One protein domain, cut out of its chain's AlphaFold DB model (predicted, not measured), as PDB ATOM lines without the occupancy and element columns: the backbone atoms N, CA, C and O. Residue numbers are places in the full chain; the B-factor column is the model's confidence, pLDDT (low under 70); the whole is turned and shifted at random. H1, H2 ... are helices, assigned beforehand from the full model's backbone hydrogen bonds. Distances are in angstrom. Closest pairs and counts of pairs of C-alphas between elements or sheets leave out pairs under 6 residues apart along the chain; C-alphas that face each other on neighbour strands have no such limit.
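Overview. This is residues 77 to 194 of the 194 residues of an uncharacterized protein of Legionella fallonii LLAP-10 (UniProt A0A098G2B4). Three helical hairpins, H1 with H2, H3 with H4 and H5 with H6, stand in a row; H1, H3 and H5 make one layer, with H2, H4 and H6 packed over it. The 118 printed residues hold six named helices, H1 to H6, and no named strand: all helix, compact, radius of gyration of the C-alphas 14.6 A, spans 44 by 29 by 15 A.

Arrangement. Start at H4, residues 137 to 153, a hairpin with H3, residues 113 to 128, at a steep tilt of 39 degrees; their closest C-alphas, Ser 123 and Ala 144, are 4.8 A apart. H5, residues 160 to 172, only just touches H3, with 3 pairs of C-alphas within 8 A, the closest Ser 123 and Val 161, 6.8 A. H6, residues 181 to 192, touches H5, closest C-alphas Gly 167 and Ala 188, 4.7 A. H1, residues 77 to 88, touches H3 with residues 79 to 83 alone, closest C-alphas Val 79 and Ala 114, 5.8 A. H2, residues 97 to 108, touches H1, closest C-alphas Ala 83 and Ala 104, 4.8 A. H2, H4 and H6 are apart from each other. In all six helices every O i to N i+4 pair is within hydrogen-bond range.

Along the chain. Find C-alpha 137 at (247.152, 279.767, 442.538); from there H4 runs 24.1 A to C-alpha 153. H6 ends at C-alpha 192, (269.000, 281.620, 435.897).

Size, cuts and confidence. The farthest C-alphas, Leu 77 and Asp 175, are 45.4 A apart. The printed part has no cut and no long link; no printed residue is under 70 in pLDDT.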
ATOM      1  N   LEU A  77     256.285 255.766 447.971       94.44
ATOM      2  CA  LEU A  77     255.078 255.746 448.801       94.44
ATOM      3  C   LEU A  77     255.072 256.893 449.815       94.44
ATOM      4  O   LEU A  77     254.044 257.549 449.974       94.44
ATOM      5  N   SER A  78     256.206 257.170 450.466       95.12
ATOM      6  CA  SER A  78     256.281 258.268 451.436       95.12
ATOM      7  C   SER A  78     256.078 259.621 450.757       95.12
ATOM      8  O   SER A  78     255.302 260.439 451.246       95.12
ATOM      9  N   VAL A  79     256.709 259.837 449.595       96.62
ATOM     10  CA  VAL A  79     256.539 261.087 448.840       96.62
ATOM     11  C   VAL A  79     255.115 261.219 448.308       96.62
ATOM     12  O   VAL A  79     254.545 262.303 448.370       96.62
ATOM     13  N   PHE A  80     254.504 260.129 447.837       98.00
ATOM     14  CA  PHE A  80     253.101 260.133 447.431       98.00
ATOM     15  C   PHE A  80     252.185 260.591 448.577       98.00
ATOM     16  O   PHE A  80     251.380 261.501 448.397       98.00
ATOM     17  N   GLN A  81     252.327 260.004 449.769       98.31
ATOM     18  CA  GLN A  81     251.504 260.356 450.933       98.31
ATOM     19  C   GLN A  81     251.686 261.822 451.343       98.31
ATOM     20  O   GLN A  81     250.709 262.511 451.648       98.31
ATOM     21  N   GLU A  82     252.927 262.308 451.327       97.81
ATOM     22  CA  GLU A  82     253.252 263.696 451.653       97.81
ATOM     23  C   GLU A  82     252.674 264.675 450.622       97.81
ATOM     24  O   GLU A  82     251.978 265.627 450.988       97.81
ATOM     25  N   ALA A  83     252.881 264.399 449.332       98.06
ATOM     26  CA  ALA A  83     252.370 265.205 448.231       98.06
ATOM     27  C   ALA A  83     250.837 265.223 448.195       98.06
ATOM     28  O   ALA A  83     250.242 266.284 447.981       98.06
ATOM     29  N   TYR A  84     250.187 264.089 448.469       98.56
ATOM     30  CA  TYR A  84     248.731 263.999 448.577       98.56
ATOM     31  C   TYR A  84     248.222 264.869 449.726       98.56
ATOM     32  O   TYR A  84     247.406 265.768 449.516       98.56
ATOM     33  N   LYS A  85     248.760 264.668 450.936       98.31
ATOM     34  CA  LYS A  85     248.352 265.419 452.129       98.31
ATOM     35  C   LYS A  85     248.529 266.922 451.932       98.31
ATOM     36  O   LYS A  85     247.638 267.698 452.276       98.31
ATOM     37  N   TRP A  86     249.665 267.341 451.383       98.19
ATOM     38  CA  TRP A  86     249.945 268.751 451.146       98.19
ATOM     39  C   TRP A  86     249.032 269.344 450.070       98.19
ATOM     40  O   TRP A  86     248.428 270.393 450.295       98.19
ATOM     41  N   SER A  87     248.878 268.674 448.926       97.62
ATOM     42  CA  SER A  87     248.061 269.187 447.820       97.62
ATOM     43  C   SER A  87     246.567 269.239 448.146       97.62
ATOM     44  O   SER A  87     245.890 270.159 447.690       97.62
ATOM     45  N   TYR A  88     246.073 268.334 448.993       97.12
ATOM     46  CA  TYR A  88     244.707 268.357 449.519       97.12
ATOM     47  C   TYR A  88     244.495 269.421 450.612       97.12
ATOM     48  O   TYR A  88     243.380 269.877 450.842       97.12
ATOM     49  N   SER A  89     245.560 269.845 451.300       96.75
ATOM     50  CA  SER A  89     245.449 270.806 452.400       96.75
ATOM     51  C   SER A  89     245.145 272.232 451.929       96.75
ATOM     52  O   SER A  89     245.585 272.668 450.861       96.75
ATOM     53  N   SER A  90     244.480 273.006 452.792       92.50
ATOM     54  CA  SER A  90     244.208 274.434 452.579       92.50
ATOM     55  C   SER A  90     245.473 275.296 452.506       92.50
ATOM     56  O   SER A  90     245.463 276.335 451.853       92.50
ATOM     57  N   GLN A  91     246.564 274.849 453.140       88.75
ATOM     58  CA  GLN A  91     247.876 275.509 453.123       88.75
ATOM     59  C   GLN A  91     248.724 275.137 451.896       88.75
ATOM     60  O   GLN A  91     249.742 275.775 451.639       88.75
ATOM     61  N   GLY A  92     248.334 274.103 451.147       93.38
ATOM     62  CA  GLY A  92     248.978 273.718 449.897       93.38
ATOM     63  C   GLY A  92     248.141 274.119 448.688       93.38
ATOM     64  O   GLY A  92     247.763 275.281 448.503       93.38
ATOM     65  N   LEU A  93     247.839 273.144 447.833       95.06
ATOM     66  CA  LEU A  93     247.100 273.393 446.596       95.06
ATOM     67  C   LEU A  93     245.578 273.426 446.789       95.06
ATOM     68  O   LEU A  93     244.894 273.946 445.907       95.06
ATOM     69  N   ASN A  94     245.043 272.994 447.938       95.62
ATOM     70  CA  ASN A  94     243.603 272.879 448.210       95.62
ATOM     71  C   ASN A  94     242.837 272.212 447.052       95.62
ATOM     72  O   ASN A  94     241.836 272.745 446.571       95.62
ATOM     73  N   LEU A  95     243.395 271.122 446.535       96.25
ATOM     74  CA  LEU A  95     242.809 270.342 445.453       96.25
ATOM     75  C   LEU A  95     241.689 269.448 445.981       96.25
ATOM     76  O   LEU A  95     241.657 269.107 447.164       96.25
ATOM     77  N   THR A  96     240.798 269.014 445.094       97.69
ATOM     78  CA  THR A  96     239.904 267.893 445.410       97.69
ATOM     79  C   THR A  96     240.715 266.611 445.627       97.69
ATOM     80  O   THR A  96     241.869 266.515 445.213       97.69
ATOM     81  N   SER A  97     240.122 265.593 446.258       97.69
ATOM     82  CA  SER A  97     240.826 264.327 446.518       97.69
ATOM     83  C   SER A  97     241.399 263.696 445.242       97.69
ATOM     84  O   SER A  97     242.544 263.256 445.246       97.69
ATOM     85  N   SER A  98     240.639 263.676 444.142       97.88
ATOM     86  CA  SER A  98     241.085 263.087 442.871       97.88
ATOM     87  C   SER A  98     242.221 263.885 442.225       97.88
ATOM     88  O   SER A  98     243.162 263.321 441.670       97.88
ATOM     89  N   GLU A  99     242.176 265.212 442.322       97.81
ATOM     90  CA  GLU A  99     243.241 266.084 441.829       97.81
ATOM     91  C   GLU A  99     244.510 265.995 442.688       97.81
ATOM     92  O   GLU A  99     245.617 266.017 442.144       97.81
ATOM     93  N   ALA A 100     244.360 265.876 444.009       98.00
ATOM     94  CA  ALA A 100     245.460 265.665 444.947       98.00
ATOM     95  C   ALA A 100     246.141 264.309 444.715       98.00
ATOM     96  O   ALA A 100     247.367 264.226 444.688       98.00
ATOM     97  N   GLU A 101     245.358 263.254 444.474       98.50
ATOM     98  CA  GLU A 101     245.855 261.925 444.102       98.50
ATOM     99  C   GLU A 101     246.631 261.954 442.787       98.50
ATOM    100  O   GLU A 101     247.747 261.432 442.709       98.50
ATOM    101  N   LYS A 102     246.086 262.623 441.766       98.38
ATOM    102  CA  LYS A 102     246.777 262.799 440.487       98.38
ATOM    103  C   LYS A 102     248.100 263.543 440.671       98.38
ATOM    104  O   LYS A 102     249.132 263.076 440.202       98.38
ATOM    105  N   PHE A 103     248.089 264.654 441.406       98.00
ATOM    106  CA  PHE A 103     249.301 265.415 441.704       98.00
ATOM    107  C   PHE A 103     250.347 264.571 442.445       98.00
ATOM    108  O   PHE A 103     251.514 264.553 442.059       98.00
ATOM    109  N   ALA A 104     249.935 263.839 443.481       98.25
ATOM    110  CA  ALA A 104     250.819 262.962 444.242       98.25
ATOM    111  C   ALA A 104     251.412 261.843 443.377       98.25
ATOM    112  O   ALA A 104     252.602 261.539 443.486       98.25
ATOM    113  N   THR A 105     250.606 261.272 442.480       98.12
ATOM    114  CA  THR A 105     251.052 260.281 441.494       98.12
ATOM    115  C   THR A 105     252.130 260.874 440.595       98.12
ATOM    116  O   THR A 105     253.223 260.311 440.509       98.12
ATOM    117  N   ASP A 106     251.861 262.036 439.997       97.75
ATOM    118  CA  ASP A 106     252.781 262.719 439.085       97.75
ATOM    119  C   ASP A 106     254.118 263.042 439.765       97.75
ATOM    120  O   ASP A 106     255.177 262.780 439.194       97.75
ATOM    121  N   VAL A 107     254.084 263.549 441.002       97.31
ATOM    122  CA  VAL A 107     255.280 263.848 441.809       97.31
ATOM    123  C   VAL A 107     256.054 262.574 442.152       97.31
ATOM    124  O   VAL A 107     257.266 262.515 441.957       97.31
ATOM    125  N   SER A 108     255.367 261.537 442.637       96.12
ATOM    126  CA  SER A 108     256.001 260.282 443.062       96.12
ATOM    127  C   SER A 108     256.628 259.492 441.902       96.12
ATOM    128  O   SER A 108     257.500 258.654 442.119       96.12
ATOM    129  N   ASN A 109     256.200 259.760 440.664       95.06
ATOM    130  CA  ASN A 109     256.743 259.160 439.446       95.06
ATOM    131  C   ASN A 109     257.991 259.876 438.907       95.06
ATOM    132  O   ASN A 109     258.591 259.396 437.944       95.06
ATOM    133  N   LYS A 110     258.392 261.013 439.485       93.56
ATOM    134  CA  LYS A 110     259.619 261.714 439.080       93.56
ATOM    135  C   LYS A 110     260.850 260.901 439.484       93.56
ATOM    136  O   LYS A 110     260.814 260.159 440.458       93.56
ATOM    137  N   LEU A 111     261.956 261.085 438.754       87.00
ATOM    138  CA  LEU A 111     263.217 260.361 438.982       87.00
ATOM    139  C   LEU A 111     263.716 260.487 440.431       87.00
ATOM    140  O   LEU A 111     264.179 259.515 441.016       87.00
ATOM    141  N   CYS A 112     263.589 261.685 441.002       90.88
ATOM    142  CA  CYS A 112     263.941 261.972 442.386       90.88
ATOM    143  C   CYS A 112     262.759 262.665 443.080       90.88
ATOM    144  O   CYS A 112     262.705 263.900 443.112       90.88
ATOM    145  N   PRO A 113     261.760 261.900 443.555       93.56
ATOM    146  CA  PRO A 113     260.449 262.448 443.879       93.56
ATOM    147  C   PRO A 113     260.476 263.376 445.101       93.56
ATOM    148  O   PRO A 113     259.802 264.404 445.086       93.56
ATOM    149  N   ALA A 114     261.285 263.093 446.128       93.25
ATOM    150  CA  ALA A 114     261.387 263.964 447.303       93.25
ATOM    151  C   ALA A 114     262.006 265.326 446.964       93.25
ATOM    152  O   ALA A 114     261.490 266.359 447.392       93.25
ATOM    153  N   THR A 115     263.085 265.346 446.177       92.00
ATOM    154  CA  THR A 115     263.719 266.599 445.744       92.00
ATOM    155  C   THR A 115     262.790 267.377 444.825       92.00
ATOM    156  O   THR A 115     262.580 268.563 445.056       92.00
ATOM    157  N   TYR A 116     262.145 266.703 443.864       95.12
ATOM    158  CA  TYR A 116     261.132 267.326 443.013       95.12
ATOM    159  C   TYR A 116     260.046 268.009 443.845       95.12
ATOM    160  O   TYR A 116     259.719 269.172 443.623       95.12
ATOM    161  N   PHE A 117     259.500 267.290 444.827       96.50
ATOM    162  CA  PHE A 117     258.415 267.792 445.654       96.50
ATOM    163  C   PHE A 117     258.839 268.991 446.508       96.50
ATOM    164  O   PHE A 117     258.123 269.992 446.544       96.50
ATOM    165  N   LYS A 118     260.025 268.941 447.125       94.44
ATOM    166  CA  LYS A 118     260.581 270.071 447.886       94.44
ATOM    167  C   LYS A 118     260.778 271.306 447.009       94.44
ATOM    168  O   LYS A 118     260.341 272.395 447.384       94.44
ATOM    169  N   THR A 119     261.379 271.133 445.832       94.38
ATOM    170  CA  THR A 119     261.563 272.205 444.843       94.38
ATOM    171  C   THR A 119     260.222 272.800 444.425       94.38
ATOM    172  O   THR A 119     260.072 274.025 444.382       94.38
ATOM    173  N   PHE A 120     259.222 271.948 444.202       97.19
ATOM    174  CA  PHE A 120     257.873 272.367 443.849       97.19
ATOM    175  C   PHE A 120     257.226 273.191 444.964       97.19
ATOM    176  O   PHE A 120     256.730 274.286 444.704       97.19
ATOM    177  N   GLN A 121     257.245 272.707 446.209       96.38
ATOM    178  CA  GLN A 121     256.663 273.420 447.350       96.38
ATOM    179  C   GLN A 121     257.324 274.780 447.557       96.38
ATOM    180  O   GLN A 121     256.634 275.782 447.752       96.38
ATOM    181  N   PHE A 122     258.655 274.824 447.496       95.00
ATOM    182  CA  PHE A 122     259.410 276.056 447.672       95.00
ATOM    183  C   PHE A 122     259.080 277.079 446.576       95.00
ATOM    184  O   PHE A 122     258.691 278.208 446.882       95.00
ATOM    185  N   SER A 123     259.112 276.649 445.312       96.19
ATOM    186  CA  SER A 123     258.781 277.490 444.154       96.19
ATOM    187  C   SER A 123     257.326 277.965 444.177       96.19
ATOM    188  O   SER A 123     257.049 279.129 443.897       96.19
ATOM    189  N   TYR A 124     256.386 277.089 444.550       97.19
ATOM    190  CA  TYR A 124     254.967 277.430 444.668       97.19
ATOM    191  C   TYR A 124     254.743 278.485 445.748       97.19
ATOM    192  O   TYR A 124     254.050 279.472 445.508       97.19
ATOM    193  N   ASN A 125     255.351 278.306 446.923       95.75
ATOM    194  CA  ASN A 125     255.215 279.245 448.030       95.75
ATOM    195  C   ASN A 125     255.777 280.621 447.666       95.75
ATOM    196  O   ASN A 125     255.114 281.623 447.915       95.75
ATOM    197  N   PHE A 126     256.955 280.677 447.043       95.75
ATOM    198  CA  PHE A 126     257.521 281.937 446.564       95.75
ATOM    199  C   PHE A 126     256.623 282.607 445.516       95.75
ATOM    200  O   PHE A 126     256.358 283.806 445.579       95.75
ATOM    201  N   ALA A 127     256.098 281.835 444.567       96.75
ATOM    202  CA  ALA A 127     255.249 282.385 443.526       96.75
ATOM    203  C   ALA A 127     253.888 282.872 444.047       96.75
ATOM    204  O   ALA A 127     253.379 283.883 443.566       96.75
ATOM    205  N   TYR A 128     253.289 282.159 445.000       95.94
ATOM    206  CA  TYR A 128     251.933 282.423 445.481       95.94
ATOM    207  C   TYR A 128     251.867 283.512 446.557       95.94
ATOM    208  O   TYR A 128     250.907 284.281 446.585       95.94
ATOM    209  N   LYS A 129     252.856 283.584 447.455       94.06
ATOM    210  CA  LYS A 129     252.810 284.536 448.568       94.06
ATOM    211  C   LYS A 129     252.864 285.991 448.090       94.06
ATOM    212  O   LYS A 129     253.477 286.315 447.071       94.06
ATOM    213  N   SER A 130     252.251 286.873 448.877       90.56
ATOM    214  CA  SER A 130     252.173 288.312 448.610       90.56
ATOM    215  C   SER A 130     253.522 289.030 448.692       90.56
ATOM    216  O   SER A 130     253.712 290.025 447.993       90.56
ATOM    217  N   ASP A 131     254.436 288.532 449.527       88.88
ATOM    218  CA  ASP A 131     255.822 288.998 449.674       88.88
ATOM    219  C   ASP A 131     256.784 288.383 448.640       88.88
ATOM    220  O   ASP A 131     257.928 288.817 448.538       88.88
ATOM    221  N   GLY A 132     256.319 287.408 447.856       92.25
ATOM    222  CA  GLY A 132     257.027 286.865 446.702       92.25
ATOM    223  C   GLY A 132     256.486 287.432 445.389       92.25
ATOM    224  O   GLY A 132     256.374 288.646 445.208       92.25
ATOM    225  N   MET A 133     256.120 286.556 444.449       94.88
ATOM    226  CA  MET A 133     255.635 286.998 443.131       94.88
ATOM    227  C   MET A 133     254.153 287.399 443.118       94.88
ATOM    228  O   MET A 133     253.704 288.006 442.141       94.88
ATOM    229  N   ASN A 134     253.393 287.070 444.171       95.38
ATOM    230  CA  ASN A 134     251.958 287.344 444.301       95.38
ATOM    231  C   ASN A 134     251.125 286.869 443.089       95.38
ATOM    232  O   ASN A 134     250.253 287.582 442.581       95.38
ATOM    233  N   LYS A 135     251.437 285.681 442.566       95.44
ATOM    234  CA  LYS A 135     250.705 285.056 441.458       95.44
ATOM    235  C   LYS A 135     249.399 284.432 441.952       95.44
ATOM    236  O   LYS A 135     249.262 284.032 443.104       95.44
ATOM    237  N   THR A 136     248.444 284.259 441.040       95.44
ATOM    238  CA  THR A 136     247.268 283.415 441.298       95.44
ATOM    239  C   THR A 136     247.702 281.972 441.576       95.44
ATOM    240  O   THR A 136     248.772 281.541 441.146       95.44
ATOM    241  N   LYS A 137     246.856 281.181 442.247       92.69
ATOM    242  CA  LYS A 137     247.152 279.767 442.538       92.69
ATOM    243  C   LYS A 137     247.497 278.961 441.275       92.69
ATOM    244  O   LYS A 137     248.429 278.160 441.304       92.69
ATOM    245  N   SER A 138     246.790 279.184 440.164       94.44
ATOM    246  CA  SER A 138     247.076 278.510 438.890       94.44
ATOM    247  C   SER A 138     248.438 278.917 438.324       94.44
ATOM    248  O   SER A 138     249.238 278.047 437.990       94.44
ATOM    249  N   SER A 139     248.748 280.215 438.287       95.75
ATOM    250  CA  SER A 139     250.036 280.710 437.792       95.75
ATOM    251  C   SER A 139     251.211 280.320 438.697       95.75
ATOM    252  O   SER A 139     252.281 279.993 438.191       95.75
ATOM    253  N   ALA A 140     251.021 280.297 440.020       96.56
ATOM    254  CA  ALA A 140     252.023 279.823 440.972       96.56
ATOM    255  C   ALA A 140     252.304 278.324 440.805       96.56
ATOM    256  O   ALA A 140     253.460 277.905 440.826       96.56
ATOM    257  N   ARG A 141     251.261 277.516 440.566       96.50
ATOM    258  CA  ARG A 141     251.403 276.091 440.236       96.50
ATOM    259  C   ARG A 141     252.189 275.892 438.941       96.50
ATOM    260  O   ARG A 141     253.127 275.103 438.939       96.50
ATOM    261  N   SER A 142     251.845 276.609 437.869       96.56
ATOM    262  CA  SER A 142     252.569 276.526 436.592       96.56
ATOM    263  C   SER A 142     254.042 276.906 436.736       96.56
ATOM    264  O   SER A 142     254.904 276.210 436.203       96.56
ATOM    265  N   PHE A 143     254.339 277.963 437.494       95.88
ATOM    266  CA  PHE A 143     255.711 278.357 437.805       95.88
ATOM    267  C   PHE A 143     256.464 277.260 438.568       95.88
ATOM    268  O   PHE A 143     257.558 276.866 438.170       95.88
ATOM    269  N   ALA A 144     255.858 276.716 439.624       97.00
ATOM    270  CA  ALA A 144     256.467 275.661 440.422       97.00
ATOM    271  C   ALA A 144     256.757 274.392 439.610       97.00
ATOM    272  O   ALA A 144     257.825 273.802 439.769       97.00
ATOM    273  N   THR A 145     255.844 273.998 438.713       96.25
ATOM    274  CA  THR A 145     256.070 272.892 437.772       96.25
ATOM    275  C   THR A 145     257.263 273.180 436.863       96.25
ATOM    276  O   THR A 145     258.168 272.356 436.794       96.25
ATOM    277  N   MET A 146     257.297 274.355 436.222       95.44
ATOM    278  CA  MET A 146     258.368 274.748 435.299       95.44
ATOM    279  C   MET A 146     259.749 274.670 435.960       95.44
ATOM    280  O   MET A 146     260.652 274.029 435.428       95.44
ATOM    281  N   ILE A 147     259.900 275.286 437.136       94.25
ATOM    282  CA  ILE A 147     261.164 275.298 437.877       94.25
ATOM    283  C   ILE A 147     261.556 273.885 438.316       94.25
ATOM    284  O   ILE A 147     262.706 273.486 438.156       94.25
ATOM    285  N   SER A 148     260.607 273.101 438.831       94.50
ATOM    286  CA  SER A 148     260.897 271.738 439.297       94.50
ATOM    287  C   SER A 148     261.295 270.811 438.153       94.50
ATOM    288  O   SER A 148     262.189 269.985 438.322       94.50
ATOM    289  N   ASP A 149     260.664 270.952 436.986       93.62
ATOM    290  CA  ASP A 149     261.026 270.198 435.785       93.62
ATOM    291  C   ASP A 149     262.396 270.641 435.236       93.62
ATOM    292  O   ASP A 149     263.190 269.784 434.846       93.62
ATOM    293  N   TYR A 150     262.718 271.941 435.271       91.62
ATOM    294  CA  TYR A 150     264.041 272.457 434.894       91.62
ATOM    295  C   TYR A 150     265.150 271.907 435.801       91.62
ATOM    296  O   TYR A 150     266.163 271.389 435.323       91.62
ATOM    297  N   GLU A 151     264.941 271.957 437.117       89.12
ATOM    298  CA  GLU A 151     265.887 271.412 438.092       89.12
ATOM    299  C   GLU A 151     266.049 269.903 437.900       89.12
ATOM    300  O   GLU A 151     267.177 269.418 437.816       89.12
ATOM    301  N   ALA A 152     264.946 269.169 437.726       89.00
ATOM    302  CA  ALA A 152     264.975 267.733 437.475       89.00
ATOM    303  C   ALA A 152     265.748 267.369 436.198       89.00
ATOM    304  O   ALA A 152     266.510 266.402 436.212       89.00
ATOM    305  N   ALA A 153     265.607 268.153 435.122       87.44
ATOM    306  CA  ALA A 153     266.353 267.955 433.877       87.44
ATOM    307  C   ALA A 153     267.870 268.161 434.048       87.44
ATOM    308  O   ALA A 153     268.661 267.591 433.301       87.44
ATOM    309  N   SER A 154     268.278 268.945 435.049       81.94
ATOM    310  CA  SER A 154     269.681 269.152 435.430       81.94
ATOM    311  C   SER A 154     270.137 268.283 436.607       81.94
ATOM    312  O   SER A 154     271.184 268.546 437.200       81.94
ATOM    313  N   PHE A 155     269.344 267.274 436.980       80.50
ATOM    314  CA  PHE A 155     269.589 266.426 438.150       80.50
ATOM    315  C   PHE A 155     269.801 267.224 439.447       80.50
ATOM    316  O   PHE A 155     270.509 266.779 440.346       80.50
ATOM    317  N   TYR A 156     269.151 268.387 439.558       78.44
ATOM    318  CA  TYR A 156     269.181 269.292 440.711       78.44
ATOM    319  C   TYR A 156     270.563 269.884 441.029       78.44
ATOM    320  O   TYR A 156     270.807 270.329 442.148       78.44
ATOM    321  N   THR A 157     271.465 269.924 440.046       71.19
ATOM    322  CA  THR A 157     272.828 270.461 440.214       71.19
ATOM    323  C   THR A 157     272.904 271.985 440.116       71.19
ATOM    324  O   THR A 157     273.906 272.577 440.507       71.19
ATOM    325  N   LYS A 158     271.858 272.642 439.597       71.75
ATOM    326  CA  LYS A 158     271.902 274.068 439.247       71.75
ATOM    327  C   LYS A 158     271.484 275.025 440.365       71.75
ATOM    328  O   LYS A 158     271.861 276.191 440.306       71.75
ATOM    329  N   ASN A 159     270.729 274.566 441.369       80.94
ATOM    330  CA  ASN A 159     270.126 275.435 442.396       80.94
ATOM    331  C   ASN A 159     269.411 276.664 441.779       80.94
ATOM    332  O   ASN A 159     269.460 277.793 442.279       80.94
ATOM    333  N   SER A 160     268.772 276.416 440.639       86.69
ATOM    334  CA  SER A 160     268.097 277.374 439.768       86.69
ATOM    335  C   SER A 160     267.005 278.143 440.505       86.69
ATOM    336  O   SER A 160     266.801 279.322 440.219       86.69
ATOM    337  N   VAL A 161     266.322 277.516 441.472       89.69
ATOM    338  CA  VAL A 161     265.269 278.191 442.251       89.69
ATOM    339  C   VAL A 161     265.841 279.330 443.083       89.69
ATOM    340  O   VAL A 161     265.285 280.425 443.080       89.69
ATOM    341  N   GLN A 162     266.955 279.087 443.777       91.00
ATOM    342  CA  GLN A 162     267.574 280.107 444.617       91.00
ATOM    343  C   GLN A 162     268.133 281.240 443.757       91.00
ATOM    344  O   GLN A 162     267.834 282.399 444.029       91.00
ATOM    345  N   CYS A 163     268.830 280.905 442.662       92.94
ATOM    346  CA  CYS A 163     269.265 281.896 441.676       92.94
ATOM    347  C   CYS A 163     268.084 282.761 441.213       92.94
ATOM    348  O   CYS A 163     268.175 283.990 441.203       92.94
ATOM    349  N   PHE A 164     266.959 282.128 440.862       95.69
ATOM    350  CA  PHE A 164     265.779 282.837 440.384       95.69
ATOM    351  C   PHE A 164     265.216 283.782 441.450       95.69
ATOM    352  O   PHE A 164     264.912 284.930 441.137       95.69
ATOM    353  N   ILE A 165     265.077 283.325 442.696       94.62
ATOM    354  CA  ILE A 165     264.562 284.139 443.807       94.62
ATOM    355  C   ILE A 165     265.469 285.343 444.057       94.62
ATOM    356  O   ILE A 165     264.976 286.466 444.164       94.62
ATOM    357  N   ASP A 166     266.781 285.130 444.099       95.56
ATOM    358  CA  ASP A 166     267.752 286.195 444.342       95.56
ATOM    359  C   ASP A 166     267.741 287.216 443.198       95.56
ATOM    360  O   ASP A 166     267.649 288.425 443.436       95.56
ATOM    361  N   GLY A 167     267.734 286.735 441.951       96.44
ATOM    362  CA  GLY A 167     267.622 287.574 440.761       96.44
ATOM    363  C   GLY A 167     266.304 288.350 440.711       96.44
ATOM    364  O   GLY A 167     266.300 289.537 440.380       96.44
ATOM    365  N   TYR A 168     265.191 287.716 441.086       97.50
ATOM    366  CA  TYR A 168     263.878 288.356 441.151       97.50
ATOM    367  C   TYR A 168     263.853 289.452 442.217       97.50
ATOM    368  O   TYR A 168     263.450 290.576 441.926       97.50
ATOM    369  N   ASN A 169     264.307 289.146 443.435       96.94
ATOM    370  CA  ASN A 169     264.305 290.083 444.556       96.94
ATOM    371  C   ASN A 169     265.200 291.288 444.271       96.94
ATOM    372  O   ASN A 169     264.773 292.426 444.463       96.94
ATOM    373  N   PHE A 170     266.402 291.059 443.733       97.56
ATOM    374  CA  PHE A 170     267.275 292.140 443.284       97.56
ATOM    375  C   PHE A 170     266.584 293.010 442.228       97.56
ATOM    376  O   PHE A 170     266.542 294.235 442.351       97.56
ATOM    377  N   ALA A 171     265.975 292.394 441.215       97.62
ATOM    378  CA  ALA A 171     265.333 293.139 440.145       97.62
ATOM    379  C   ALA A 171     264.075 293.904 440.591       97.62
ATOM    380  O   ALA A 171     263.826 294.993 440.076       97.62
ATOM    381  N   TYR A 172     263.290 293.356 441.522       97.00
ATOM    382  CA  TYR A 172     262.037 293.946 442.004       97.00
ATOM    383  C   TYR A 172     262.237 294.982 443.120       97.00
ATOM    384  O   TYR A 172     261.424 295.893 443.260       97.00
ATOM    385  N   SER A 173     263.301 294.858 443.915       96.38
ATOM    386  CA  SER A 173     263.563 295.755 445.048       96.38
ATOM    387  C   SER A 173     263.793 297.210 444.621       96.38
ATOM    388  O   SER A 173     264.359 297.478 443.558       96.38
ATOM    389  N   SER A 174     263.398 298.148 445.490       95.50
ATOM    390  CA  SER A 174     263.639 299.589 445.313       95.50
ATOM    391  C   SER A 174     265.123 299.940 445.268       95.50
ATOM    392  O   SER A 174     265.507 300.859 444.552       95.50
ATOM    393  N   ASP A 175     265.935 299.190 446.015       95.75
ATOM    394  CA  ASP A 175     267.376 299.413 446.152       95.75
ATOM    395  C   ASP A 175     268.183 298.693 445.057       95.75
ATOM    396  O   ASP A 175     269.375 298.945 444.890       95.75
ATOM    397  N   GLY A 176     267.544 297.783 444.314       96.56
ATOM    398  CA  GLY A 176     268.124 297.069 443.183       96.56
ATOM    399  C   GLY A 176     267.741 297.705 441.849       96.56
ATOM    400  O   GLY A 176     268.060 298.861 441.581       96.56
ATOM    401  N   MET A 177     267.077 296.949 440.968       97.31
ATOM    402  CA  MET A 177     266.715 297.465 439.634       97.31
ATOM    403  C   MET A 177     265.353 298.167 439.578       97.31
ATOM    404  O   MET A 177     265.018 298.714 438.524       97.31
ATOM    405  N   ASN A 178     264.561 298.114 440.658       97.06
ATOM    406  CA  ASN A 178     263.227 298.713 440.769       97.06
ATOM    407  C   ASN A 178     262.315 298.421 439.558       97.06
ATOM    408  O   ASN A 178     261.631 299.297 439.019       97.06
ATOM    409  N   LYS A 179     262.351 297.180 439.058       97.38
ATOM    410  CA  LYS A 179     261.508 296.735 437.947       97.38
ATOM    411  C   LYS A 179     260.090 296.455 438.429       97.38
ATOM    412  O   LYS A 179     259.831 296.168 439.592       97.38
ATOM    413  N   THR A 180     259.152 296.430 437.486       96.44
ATOM    414  CA  THR A 180     257.841 295.818 437.729       96.44
ATOM    415  C   THR A 180     257.999 294.320 438.013       96.44
ATOM    416  O   THR A 180     258.990 293.711 437.610       96.44
ATOM    417  N   ARG A 181     256.994 293.684 438.632       94.06
ATOM    418  CA  ARG A 181     257.006 292.227 438.881       94.06
ATOM    419  C   ARG A 181     257.281 291.413 437.613       94.06
ATOM    420  O   ARG A 181     258.075 290.483 437.649       94.06
ATOM    421  N   SER A 182     256.660 291.798 436.493       94.75
ATOM    422  CA  SER A 182     256.878 291.144 435.197       94.75
ATOM    423  C   SER A 182     258.305 291.346 434.685       94.75
ATOM    424  O   SER A 182     258.898 290.411 434.160       94.75
ATOM    425  N   GLY A 183     258.878 292.544 434.851       96.94
ATOM    426  CA  GLY A 183     260.259 292.810 434.446       96.94
ATOM    427  C   GLY A 183     261.290 292.099 435.326       96.94
ATOM    428  O   GLY A 183     262.335 291.687 434.828       96.94
ATOM    429  N   ALA A 184     261.005 291.936 436.619       97.25
ATOM    430  CA  ALA A 184     261.838 291.169 437.541       97.25
ATOM    431  C   ALA A 184     261.805 289.666 437.231       97.25
ATOM    432  O   ALA A 184     262.845 289.015 437.221       97.25
ATOM    433  N   GLU A 185     260.630 289.128 436.899       95.81
ATOM    434  CA  GLU A 185     260.466 287.744 436.444       95.81
ATOM    435  C   GLU A 185     261.215 287.471 435.135       95.81
ATOM    436  O   GLU A 185     261.936 286.477 435.042       95.81
ATOM    437  N   GLU A 186     261.103 288.358 434.143       96.44
ATOM    438  CA  GLU A 186     261.841 288.226 432.882       96.44
ATOM    439  C   GLU A 186     263.360 288.257 433.114       96.44
ATOM    440  O   GLU A 186     264.094 287.446 432.548       96.44
ATOM    441  N   TYR A 187     263.830 289.165 433.975       97.12
ATOM    442  CA  TYR A 187     265.238 289.257 434.348       97.12
ATOM    443  C   TYR A 187     265.742 287.969 435.014       97.12
ATOM    444  O   TYR A 187     266.724 287.391 434.551       97.12
ATOM    445  N   ALA A 188     265.048 287.491 436.051       96.31
ATOM    446  CA  ALA A 188     265.419 286.278 436.775       96.31
ATOM    447  C   ALA A 188     265.396 285.034 435.872       96.31
ATOM    448  O   ALA A 188     266.293 284.195 435.942       96.31
ATOM    449  N   THR A 189     264.417 284.953 434.965       94.00
ATOM    450  CA  THR A 189     264.327 283.878 433.967       94.00
ATOM    451  C   THR A 189     265.560 283.869 433.067       94.00
ATOM    452  O   THR A 189     266.208 282.835 432.938       94.00
ATOM    453  N   LYS A 190     265.927 285.017 432.481       95.19
ATOM    454  CA  LYS A 190     267.107 285.120 431.603       95.19
ATOM    455  C   LYS A 190     268.413 284.828 432.334       95.19
ATOM    456  O   LYS A 190     269.312 284.254 431.739       95.19
ATOM    457  N   LEU A 191     268.521 285.241 433.596       93.88
ATOM    458  CA  LEU A 191     269.733 285.063 434.391       93.88
ATOM    459  C   LEU A 191     269.957 283.601 434.802       93.88
ATOM    460  O   LEU A 191     271.096 283.143 434.803       93.88
ATOM    461  N   CYS A 192     268.889 282.895 435.182       91.75
ATOM    462  CA  CYS A 192     269.000 281.620 435.897       91.75
ATOM    463  C   CYS A 192     268.485 280.406 435.121       91.75
ATOM    464  O   CYS A 192     268.836 279.279 435.463       91.75
ATOM    465  N   LEU A 193     267.628 280.616 434.117       87.94
ATOM    466  CA  LEU A 193     266.974 279.544 433.356       87.94
ATOM    467  C   LEU A 193     267.296 279.587 431.854       87.94
ATOM    468  O   LEU A 193     267.046 278.591 431.171       87.94
ATOM    469  N   GLY A 194     267.796 280.727 431.361       76.12
ATOM    470  CA  GLY A 194     268.147 280.990 429.961       76.12
ATOM    471  C   GLY A 194     269.500 280.452 429.518       76.12
ATOM    472  O   GLY A 194     270.295 280.011 430.378       76.12
TER     473      GLY A 194